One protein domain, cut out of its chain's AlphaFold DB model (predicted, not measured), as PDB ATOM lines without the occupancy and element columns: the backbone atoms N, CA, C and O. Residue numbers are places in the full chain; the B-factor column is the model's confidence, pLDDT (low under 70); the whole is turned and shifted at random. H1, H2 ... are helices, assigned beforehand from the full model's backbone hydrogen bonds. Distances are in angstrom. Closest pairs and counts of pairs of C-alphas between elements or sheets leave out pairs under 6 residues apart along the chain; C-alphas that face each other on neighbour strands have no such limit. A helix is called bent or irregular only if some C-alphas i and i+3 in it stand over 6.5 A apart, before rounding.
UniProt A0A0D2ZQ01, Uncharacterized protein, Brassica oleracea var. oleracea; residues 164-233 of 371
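Overview. This is residues 164 to 233 of the 371 residues of an uncharacterized protein of Brassica oleracea var. oleracea (UniProt A0A0D2ZQ01). A long looped stretch, residues 164 to 188, with a small antiparallel pairing, leads into two helices, H1 and H2, that converge near the last residues of H1 as a loose, uneven V. A second loop, residues 202 to 214, returns to where H2 begins. The printed part has 70 residues, 32 of them, under half, in H1 then H2, with no named strand: all helix by class. It is compact, radius of gyration of the C-alphas 11.8 A, and spans 30 by 29 by 19 A.

Along the chain. H1, residues 189 to 201, begins at C-alpha 189 (119.751, 135.332, 76.386) and measures 18.7 A. It is neither bent nor irregular, but only just: C-alphas 196 and 199 are 6.5 A apart. H2, residues 215 to 233, measures 26.6 A and ends at C-alpha 233 (99.949, 113.788, 77.211).

Arrangement. Residues 179 to 180 pair antiparallel with 186 to 187. H1, with residues 198 to 199 alone, touches residues 224 to 228 of H2; the closest C-alphas, of Gly 199 and Leu 228, are 6.2 A apart. They run the same way at a steep tilt of 44 degrees. Every O i to N i+4 pair is within hydrogen-bond range in H2, and 6 of 9 in H1.

Size, cuts and confidence. The two farthest C-alphas, of Asn 173 and Lys 233, are 32.9 A apart. The printed part has no cut, and the link from H1 to H2 is long. pLDDT is under 70 in residues 164 to 177, 183 to 184 and 200 to 211.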
ATOM      1  N   LYS A 164     103.301 133.844  72.199       59.19
ATOM      2  CA  LYS A 164     103.039 134.548  70.928       59.19
ATOM      3  C   LYS A 164     104.138 134.357  69.874       59.19
ATOM      4  O   LYS A 164     103.945 134.746  68.727       59.19
ATOM      5  N   MET A 165     105.279 133.776  70.250       59.53
ATOM      6  CA  MET A 165     106.364 133.440  69.325       59.53
ATOM      7  C   MET A 165     106.024 132.126  68.612       59.53
ATOM      8  O   MET A 165     106.049 131.070  69.236       59.53
ATOM      9  N   ARG A 166     105.653 132.205  67.329       54.38
ATOM     10  CA  ARG A 166     105.204 131.048  66.527       54.38
ATOM     11  C   ARG A 166     106.286 130.430  65.639       54.38
ATOM     12  O   ARG A 166     106.095 129.321  65.158       54.38
ATOM     13  N   ILE A 167     107.388 131.141  65.404       53.59
ATOM     14  CA  ILE A 167     108.479 130.737  64.506       53.59
ATOM     15  C   ILE A 167     109.802 131.218  65.110       53.59
ATOM     16  O   ILE A 167     109.881 132.359  65.565       53.59
ATOM     17  N   VAL A 168     110.830 130.365  65.096       54.56
ATOM     18  CA  VAL A 168     112.241 130.745  65.270       54.56
ATOM     19  C   VAL A 168     113.052 130.037  64.187       54.56
ATOM     20  O   VAL A 168     112.875 128.842  63.959       54.56
ATOM     21  N   ALA A 169     113.946 130.775  63.526       53.41
ATOM     22  CA  ALA A 169     114.769 130.293  62.415       53.41
ATOM     23  C   ALA A 169     113.979 129.798  61.179       53.41
ATOM     24  O   ALA A 169     114.144 128.666  60.710       53.41
ATOM     25  N   GLU A 170     113.173 130.701  60.605       55.12
ATOM     26  CA  GLU A 170     112.763 130.635  59.190       55.12
ATOM     27  C   GLU A 170     114.009 130.556  58.279       55.12
ATOM     28  O   GLU A 170     114.093 129.719  57.380       55.12
ATOM     29  N   ASN A 171     115.033 131.356  58.598       53.22
ATOM     30  CA  ASN A 171     116.330 131.377  57.926       53.22
ATOM     31  C   ASN A 171     117.232 130.201  58.378       53.22
ATOM     32  O   ASN A 171     117.560 130.107  59.562       53.22
ATOM     33  N   PRO A 172     117.745 129.339  57.470       57.47
ATOM     34  CA  PRO A 172     118.621 128.210  57.833       57.47
ATOM     35  C   PRO A 172     119.938 128.590  58.535       57.47
ATOM     36  O   PRO A 172     120.519 127.765  59.250       57.47
ATOM     37  N   ASN A 173     120.398 129.827  58.325       56.22
ATOM     38  CA  ASN A 173     121.660 130.364  58.842       56.22
ATOM     39  C   ASN A 173     121.504 131.059  60.208       56.22
ATOM     40  O   ASN A 173     122.496 131.281  60.898       56.22
ATOM     41  N   GLU A 174     120.277 131.391  60.609       62.19
ATOM     42  CA  GLU A 174     119.972 132.180  61.804       62.19
ATOM     43  C   GLU A 174     119.626 131.244  62.968       62.19
ATOM     44  O   GLU A 174     118.466 130.970  63.262       62.19
ATOM     45  N   LYS A 175     120.664 130.669  63.586       63.81
ATOM     46  CA  LYS A 175     120.520 129.731  64.708       63.81
ATOM     47  C   LYS A 175     120.803 130.432  66.028       63.81
ATOM     48  O   LYS A 175     121.927 130.889  66.241       63.81
ATOM     49  N   ASP A 176     119.838 130.417  66.942       67.62
ATOM     50  CA  ASP A 176     120.053 130.898  68.307       67.62
ATOM     51  C   ASP A 176     121.181 130.108  68.989       67.62
ATOM     52  O   ASP A 176     121.155 128.872  69.087       67.62
ATOM     53  N   ALA A 177     122.179 130.844  69.483       69.00
ATOM     54  CA  ALA A 177     123.249 130.307  70.308       69.00
ATOM     55  C   ALA A 177     122.761 130.177  71.758       69.00
ATOM     56  O   ALA A 177     122.443 131.169  72.418       69.00
ATOM     57  N   VAL A 178     122.718 128.944  72.261       78.31
ATOM     58  CA  VAL A 178     122.318 128.639  73.639       78.31
ATOM     59  C   VAL A 178     123.558 128.239  74.429       78.31
ATOM     60  O   VAL A 178     124.212 127.250  74.100       78.31
ATOM     61  N   THR A 179     123.886 128.992  75.479       79.81
ATOM     62  CA  THR A 179     124.911 128.587  76.444       79.81
ATOM     63  C   THR A 179     124.299 127.703  77.529       79.81
ATOM     64  O   THR A 179     123.116 127.804  77.855       79.81
ATOM     65  N   PHE A 180     125.107 126.798  78.073       77.81
ATOM     66  CA  PHE A 180     124.708 125.826  79.091       77.81
ATOM     67  C   PHE A 180     125.668 125.923  80.275       77.81
ATOM     68  O   PHE A 180     126.846 126.226  80.075       77.81
ATOM     69  N   ASN A 181     125.179 125.660  81.485       81.69
ATOM     70  CA  ASN A 181     126.044 125.424  82.641       81.69
ATOM     71  C   ASN A 181     126.528 123.961  82.677       81.69
ATOM     72  O   ASN A 181     126.008 123.098  81.967       81.69
ATOM     73  N   ASP A 182     127.486 123.671  83.556       72.31
ATOM     74  CA  ASP A 182     128.072 122.331  83.728       72.31
ATOM     75  C   ASP A 182     127.087 121.300  84.322       72.31
ATOM     76  O   ASP A 182     127.364 120.104  84.348       72.31
ATOM     77  N   PHE A 183     125.910 121.754  84.771       67.69
ATOM     78  CA  PHE A 183     124.812 120.929  85.284       67.69
ATOM     79  C   PHE A 183     123.746 120.608  84.214       67.69
ATOM     80  O   PHE A 183     122.773 119.912  84.510       67.69
ATOM     81  N   GLY A 184     123.910 121.098  82.978       67.75
ATOM     82  CA  GLY A 184     122.999 120.851  81.855       67.75
ATOM     83  C   GLY A 184     121.811 121.816  81.726       67.75
ATOM     84  O   GLY A 184     120.981 121.626  80.833       67.75
ATOM     85  N   ASP A 185     121.707 122.853  82.563       75.00
ATOM     86  CA  ASP A 185     120.686 123.898  82.411       75.00
ATOM     87  C   ASP A 185     121.112 124.923  81.344       75.00
ATOM     88  O   ASP A 185     122.262 125.370  81.307       75.00
ATOM     89  N   HIS A 186     120.166 125.351  80.503       78.12
ATOM     90  CA  HIS A 186     120.381 126.430  79.538       78.12
ATOM     91  C   HIS A 186     120.364 127.806  80.226       78.12
ATOM     92  O   HIS A 186     119.483 128.097  81.035       78.12
ATOM     93  N   VAL A 187     121.331 128.668  79.896       75.56
ATOM     94  CA  VAL A 187     121.553 129.987  80.518       75.56
ATOM     95  C   VAL A 187     121.794 131.087  79.471       75.56
ATOM     96  O   VAL A 187     121.983 130.822  78.287       75.56
ATOM     97  N   GLY A 188     121.752 132.355  79.891       77.06
ATOM     98  CA  GLY A 188     121.952 133.506  78.998       77.06
ATOM     99  C   GLY A 188     120.741 133.840  78.103       77.06
ATOM    100  O   GLY A 188     119.666 133.258  78.278       77.06
ATOM    101  N   PRO A 189     120.878 134.790  77.155       71.94
ATOM    102  CA  PRO A 189     119.751 135.332  76.386       71.94
ATOM    103  C   PRO A 189     118.986 134.285  75.564       71.94
ATOM    104  O   PRO A 189     117.773 134.153  75.728       71.94
ATOM    105  N   GLY A 190     119.690 133.474  74.764       72.44
ATOM    106  CA  GLY A 190     119.079 132.421  73.938       72.44
ATOM    107  C   GLY A 190     118.364 131.330  74.744       72.44
ATOM    108  O   GLY A 190     117.499 130.636  74.215       72.44
ATOM    109  N   SER A 191     118.654 131.203  76.046       78.94
ATOM    110  CA  SER A 191     117.954 130.257  76.920       78.94
ATOM    111  C   SER A 191     116.502 130.652  77.196       78.94
ATOM    112  O   SER A 191     115.650 129.777  77.326       78.94
ATOM    113  N   VAL A 192     116.187 131.954  77.207       74.81
ATOM    114  CA  VAL A 192     114.807 132.445  77.359       74.81
ATOM    115  C   VAL A 192     113.989 132.105  76.112       74.81
ATOM    116  O   VAL A 192     112.842 131.661  76.233       74.81
ATOM    117  N   THR A 193     114.590 132.246  74.926       75.56
ATOM    118  CA  THR A 193     113.988 131.823  73.655       75.56
ATOM    119  C   THR A 193     113.773 130.313  73.641       75.56
ATOM    120  O   THR A 193     112.631 129.875  73.517       75.56
ATOM    121  N   LEU A 194     114.826 129.517  73.879       76.88
ATOM    122  CA  LEU A 194     114.743 128.054  73.939       76.88
ATOM    123  C   LEU A 194     113.641 127.590  74.902       76.88
ATOM    124  O   LEU A 194     112.733 126.882  74.482       76.88
ATOM    125  N   SER A 195     113.665 128.033  76.162       77.75
ATOM    126  CA  SER A 195     112.676 127.655  77.181       77.75
ATOM    127  C   SER A 195     111.234 127.958  76.745       77.75
ATOM    128  O   SER A 195     110.329 127.152  76.961       77.75
ATOM    129  N   SER A 196     111.025 129.084  76.050       74.94
ATOM    130  CA  SER A 196     109.717 129.482  75.509       74.94
ATOM    131  C   SER A 196     109.260 128.638  74.310       74.94
ATOM    132  O   SER A 196     108.054 128.510  74.097       74.94
ATOM    133  N   PHE A 197     110.199 128.068  73.545       74.00
ATOM    134  CA  PHE A 197     109.947 127.252  72.350       74.00
ATOM    135  C   PHE A 197     109.921 125.738  72.606       74.00
ATOM    136  O   PHE A 197     109.223 125.039  71.879       74.00
ATOM    137  N   LEU A 198     110.597 125.219  73.640       74.56
ATOM    138  CA  LEU A 198     110.578 123.787  73.989       74.56
ATOM    139  C   LEU A 198     109.149 123.260  74.224       74.56
ATOM    140  O   LEU A 198     108.859 122.112  73.909       74.56
ATOM    141  N   GLY A 199     108.249 124.086  74.771       70.06
ATOM    142  CA  GLY A 199     106.839 123.732  74.967       70.06
ATOM    143  C   GLY A 199     106.061 123.592  73.647       70.06
ATOM    144  O   GLY A 199     105.508 122.520  73.403       70.06
ATOM    145  N   PRO A 200     106.012 124.641  72.799       69.94
ATOM    146  CA  PRO A 200     105.430 124.578  71.457       69.94
ATOM    147  C   PRO A 200     106.029 123.485  70.564       69.94
ATOM    148  O   PRO A 200     105.271 122.705  70.008       69.94
ATOM    149  N   LEU A 201     107.360 123.345  70.502       66.62
ATOM    150  CA  LEU A 201     108.076 122.357  69.670       66.62
ATOM    151  C   LEU A 201     107.657 120.894  69.930       66.62
ATOM    152  O   LEU A 201     107.825 120.033  69.073       66.62
ATOM    153  N   VAL A 202     107.119 120.609  71.119       64.88
ATOM    154  CA  VAL A 202     106.653 119.279  71.554       64.88
ATOM    155  C   VAL A 202     105.161 119.044  71.269       64.88
ATOM    156  O   VAL A 202     104.678 117.921  71.387       64.88
ATOM    157  N   ARG A 203     104.402 120.094  70.936       64.56
ATOM    158  CA  ARG A 203     102.924 120.080  70.876       64.56
ATOM    159  C   ARG A 203     102.359 120.560  69.542       64.56
ATOM    160  O   ARG A 203     101.248 120.191  69.179       64.56
ATOM    161  N   GLU A 204     103.125 121.364  68.823       61.75
ATOM    162  CA  GLU A 204     102.810 121.994  67.547       61.75
ATOM    163  C   GLU A 204     104.001 121.782  66.599       61.75
ATOM    164  O   GLU A 204     105.150 121.722  67.039       61.75
ATOM    165  N   HIS A 205     103.762 121.692  65.287       53.22
ATOM    166  CA  HIS A 205     104.832 121.529  64.293       53.22
ATOM    167  C   HIS A 205     105.547 122.870  64.018       53.22
ATOM    168  O   HIS A 205     105.461 123.453  62.935       53.22
ATOM    169  N   VAL A 206     106.235 123.379  65.039       51.56
ATOM    170  CA  VAL A 206     107.041 124.602  64.988       51.56
ATOM    171  C   VAL A 206     108.475 124.234  64.596       51.56
ATOM    172  O   VAL A 206     109.127 123.508  65.347       51.56
ATOM    173  N   PRO A 207     109.021 124.722  63.466       48.91
ATOM    174  CA  PRO A 207     110.447 124.584  63.204       48.91
ATOM    175  C   PRO A 207     111.240 125.398  64.238       48.91
ATOM    176  O   PRO A 207     110.928 126.560  64.494       48.91
ATOM    177  N   GLY A 208     112.274 124.791  64.824       54.81
ATOM    178  CA  GLY A 208     113.203 125.456  65.740       54.81
ATOM    179  C   GLY A 208     114.630 124.965  65.512       54.81
ATOM    180  O   GLY A 208     114.886 123.761  65.548       54.81
ATOM    181  N   ARG A 209     115.569 125.883  65.243       60.88
ATOM    182  CA  ARG A 209     116.961 125.554  64.875       60.88
ATOM    183  C   ARG A 209     117.960 126.095  65.903       60.88
ATOM    184  O   ARG A 209     118.563 127.145  65.708       60.88
ATOM    185  N   PHE A 210     118.165 125.354  66.985       66.94
ATOM    186  CA  PHE A 210     119.138 125.703  68.030       66.94
ATOM    187  C   PHE A 210     120.546 125.199  67.690       66.94
ATOM    188  O   PHE A 210     120.707 124.095  67.162       66.94
ATOM    189  N   ASN A 211     121.583 125.982  67.999       69.06
ATOM    190  CA  ASN A 211     122.968 125.601  67.712       69.06
ATOM    191  C   ASN A 211     123.569 124.730  68.836       69.06
ATOM    192  O   ASN A 211     124.259 125.228  69.723       69.06
ATOM    193  N   LEU A 212     123.272 123.426  68.816       75.88
ATOM    194  CA  LEU A 212     123.698 122.458  69.838       75.88
ATOM    195  C   LEU A 212     125.002 121.760  69.432       75.88
ATOM    196  O   LEU A 212     124.991 120.779  68.687       75.88
ATOM    197  N   GLN A 213     126.125 122.283  69.924       71.81
ATOM    198  CA  GLN A 213     127.472 121.867  69.516       71.81
ATOM    199  C   GLN A 213     127.959 120.560  70.155       71.81
ATOM    200  O   GLN A 213     128.881 119.958  69.618       71.81
ATOM    201  N   LYS A 214     127.388 120.132  71.292       82.50
ATOM    202  CA  LYS A 214     127.848 118.950  72.048       82.50
ATOM    203  C   LYS A 214     126.715 117.962  72.325       82.50
ATOM    204  O   LYS A 214     125.581 118.353  72.593       82.50
ATOM    205  N   GLU A 215     127.034 116.674  72.335       79.38
ATOM    206  CA  GLU A 215     126.078 115.561  72.457       79.38
ATOM    207  C   GLU A 215     125.288 115.619  73.767       79.38
ATOM    208  O   GLU A 215     124.068 115.455  73.769       79.38
ATOM    209  N   TRP A 216     125.949 115.965  74.875       82.19
ATOM    210  CA  TRP A 216     125.284 116.126  76.167       82.19
ATOM    211  C   TRP A 216     124.269 117.280  76.181       82.19
ATOM    212  O   TRP A 216     123.239 117.164  76.834       82.19
ATOM    213  N   GLN A 217     124.482 118.356  75.411       78.50
ATOM    214  CA  GLN A 217     123.512 119.459  75.294       78.50
ATOM    215  C   GLN A 217     122.228 118.980  74.605       78.50
ATOM    216  O   GLN A 217     121.122 119.335  75.020       78.50
ATOM    217  N   LYS A 218     122.374 118.119  73.587       81.44
ATOM    218  CA  LYS A 218     121.257 117.452  72.903       81.44
ATOM    219  C   LYS A 218     120.513 116.545  73.889       81.44
ATOM    220  O   LYS A 218     119.298 116.660  74.004       81.44
ATOM    221  N   ALA A 219     121.226 115.725  74.665       82.19
ATOM    222  CA  ALA A 219     120.635 114.852  75.686       82.19
ATOM    223  C   ALA A 219     119.877 115.631  76.785       82.19
ATOM    224  O   ALA A 219     118.748 115.273  77.130       82.19
ATOM    225  N   CYS A 220     120.442 116.736  77.289       82.25
ATOM    226  CA  CYS A 220     119.773 117.629  78.242       82.25
ATOM    227  C   CYS A 220     118.467 118.204  77.671       82.25
ATOM    228  O   CYS A 220     117.447 118.207  78.363       82.25
ATOM    229  N   ILE A 221     118.468 118.630  76.403       82.75
ATOM    230  CA  ILE A 221     117.259 119.111  75.723       82.75
ATOM    231  C   ILE A 221     116.248 117.984  75.501       82.75
ATOM    232  O   ILE A 221     115.087 118.170  75.851       82.75
ATOM    233  N   PHE A 222     116.643 116.801  75.021       82.44
ATOM    234  CA  PHE A 222     115.710 115.677  74.853       82.44
ATOM    235  C   PHE A 222     115.066 115.245  76.181       82.44
ATOM    236  O   PHE A 222     113.866 114.972  76.216       82.44
ATOM    237  N   LYS A 223     115.796 115.304  77.302       85.75
ATOM    238  CA  LYS A 223     115.239 115.075  78.649       85.75
ATOM    239  C   LYS A 223     114.202 116.137  79.063       85.75
ATOM    240  O   LYS A 223     113.205 115.810  79.716       85.75
ATOM    241  N   GLN A 224     114.403 117.396  78.667       82.62
ATOM    242  CA  GLN A 224     113.447 118.489  78.894       82.62
ATOM    243  C   GLN A 224     112.214 118.356  77.980       82.62
ATOM    244  O   GLN A 224     111.088 118.428  78.473       82.62
ATOM    245  N   LEU A 225     112.412 118.070  76.687       83.62
ATOM    246  CA  LEU A 225     111.352 117.790  75.710       83.62
ATOM    247  C   LEU A 225     110.474 116.612  76.165       83.62
ATOM    248  O   LEU A 225     109.254 116.743  76.211       83.62
ATOM    249  N   GLY A 226     111.076 115.497  76.595       85.69
ATOM    250  CA  GLY A 226     110.354 114.319  77.091       85.69
ATOM    251  C   GLY A 226     109.518 114.591  78.347       85.69
ATOM    252  O   GLY A 226     108.403 114.086  78.470       85.69
ATOM    253  N   SER A 227     109.996 115.456  79.249       84.38
ATOM    254  CA  SER A 227     109.199 115.911  80.399       84.38
ATOM    255  C   SER A 227     108.023 116.800  79.963       84.38
ATOM    256  O   SER A 227     106.909 116.643  80.453       84.38
ATOM    257  N   LEU A 228     108.228 117.696  78.990       87.00
ATOM    258  CA  LEU A 228     107.166 118.552  78.438       87.00
ATOM    259  C   LEU A 228     106.127 117.776  77.606       87.00
ATOM    260  O   LEU A 228     104.984 118.237  77.487       87.00
ATOM    261  N   TRP A 229     106.528 116.622  77.059       85.88
ATOM    262  CA  TRP A 229     105.709 115.669  76.307       85.88
ATOM    263  C   TRP A 229     104.813 114.848  77.232       85.88
ATOM    264  O   TRP A 229     103.607 114.806  76.996       85.88
ATOM    265  N   ARG A 230     105.351 114.292  78.330       86.88
ATOM    266  CA  ARG A 230     104.549 113.647  79.390       86.88
ATOM    267  C   ARG A 230     103.515 114.615  79.978       86.88
ATOM    268  O   ARG A 230     102.319 114.331  79.906       86.88
ATOM    269  N   ALA A 231     103.933 115.825  80.350       88.00
ATOM    270  CA  ALA A 231     103.025 116.866  80.837       88.00
ATOM    271  C   ALA A 231     101.993 117.318  79.779       88.00
ATOM    272  O   ALA A 231     100.921 117.819  80.121       88.00
ATOM    273  N   GLY A 232     102.305 117.164  78.486       88.44
ATOM    274  CA  GLY A 232     101.374 117.380  77.374       88.44
ATOM    275  C   GLY A 232     100.337 116.258  77.261       88.44
ATOM    276  O   GLY A 232      99.138 116.535  77.285       88.44
ATOM    277  N   LYS A 233     100.792 114.997  77.213       87.38
ATOM    278  CA  LYS A 233      99.949 113.788  77.211       87.38
ATOM    279  C   LYS A 233      98.979 113.778  78.395       87.38
ATOM    280  O   LYS A 233      97.785 113.585  78.192       87.38
TER     281      LYS A 233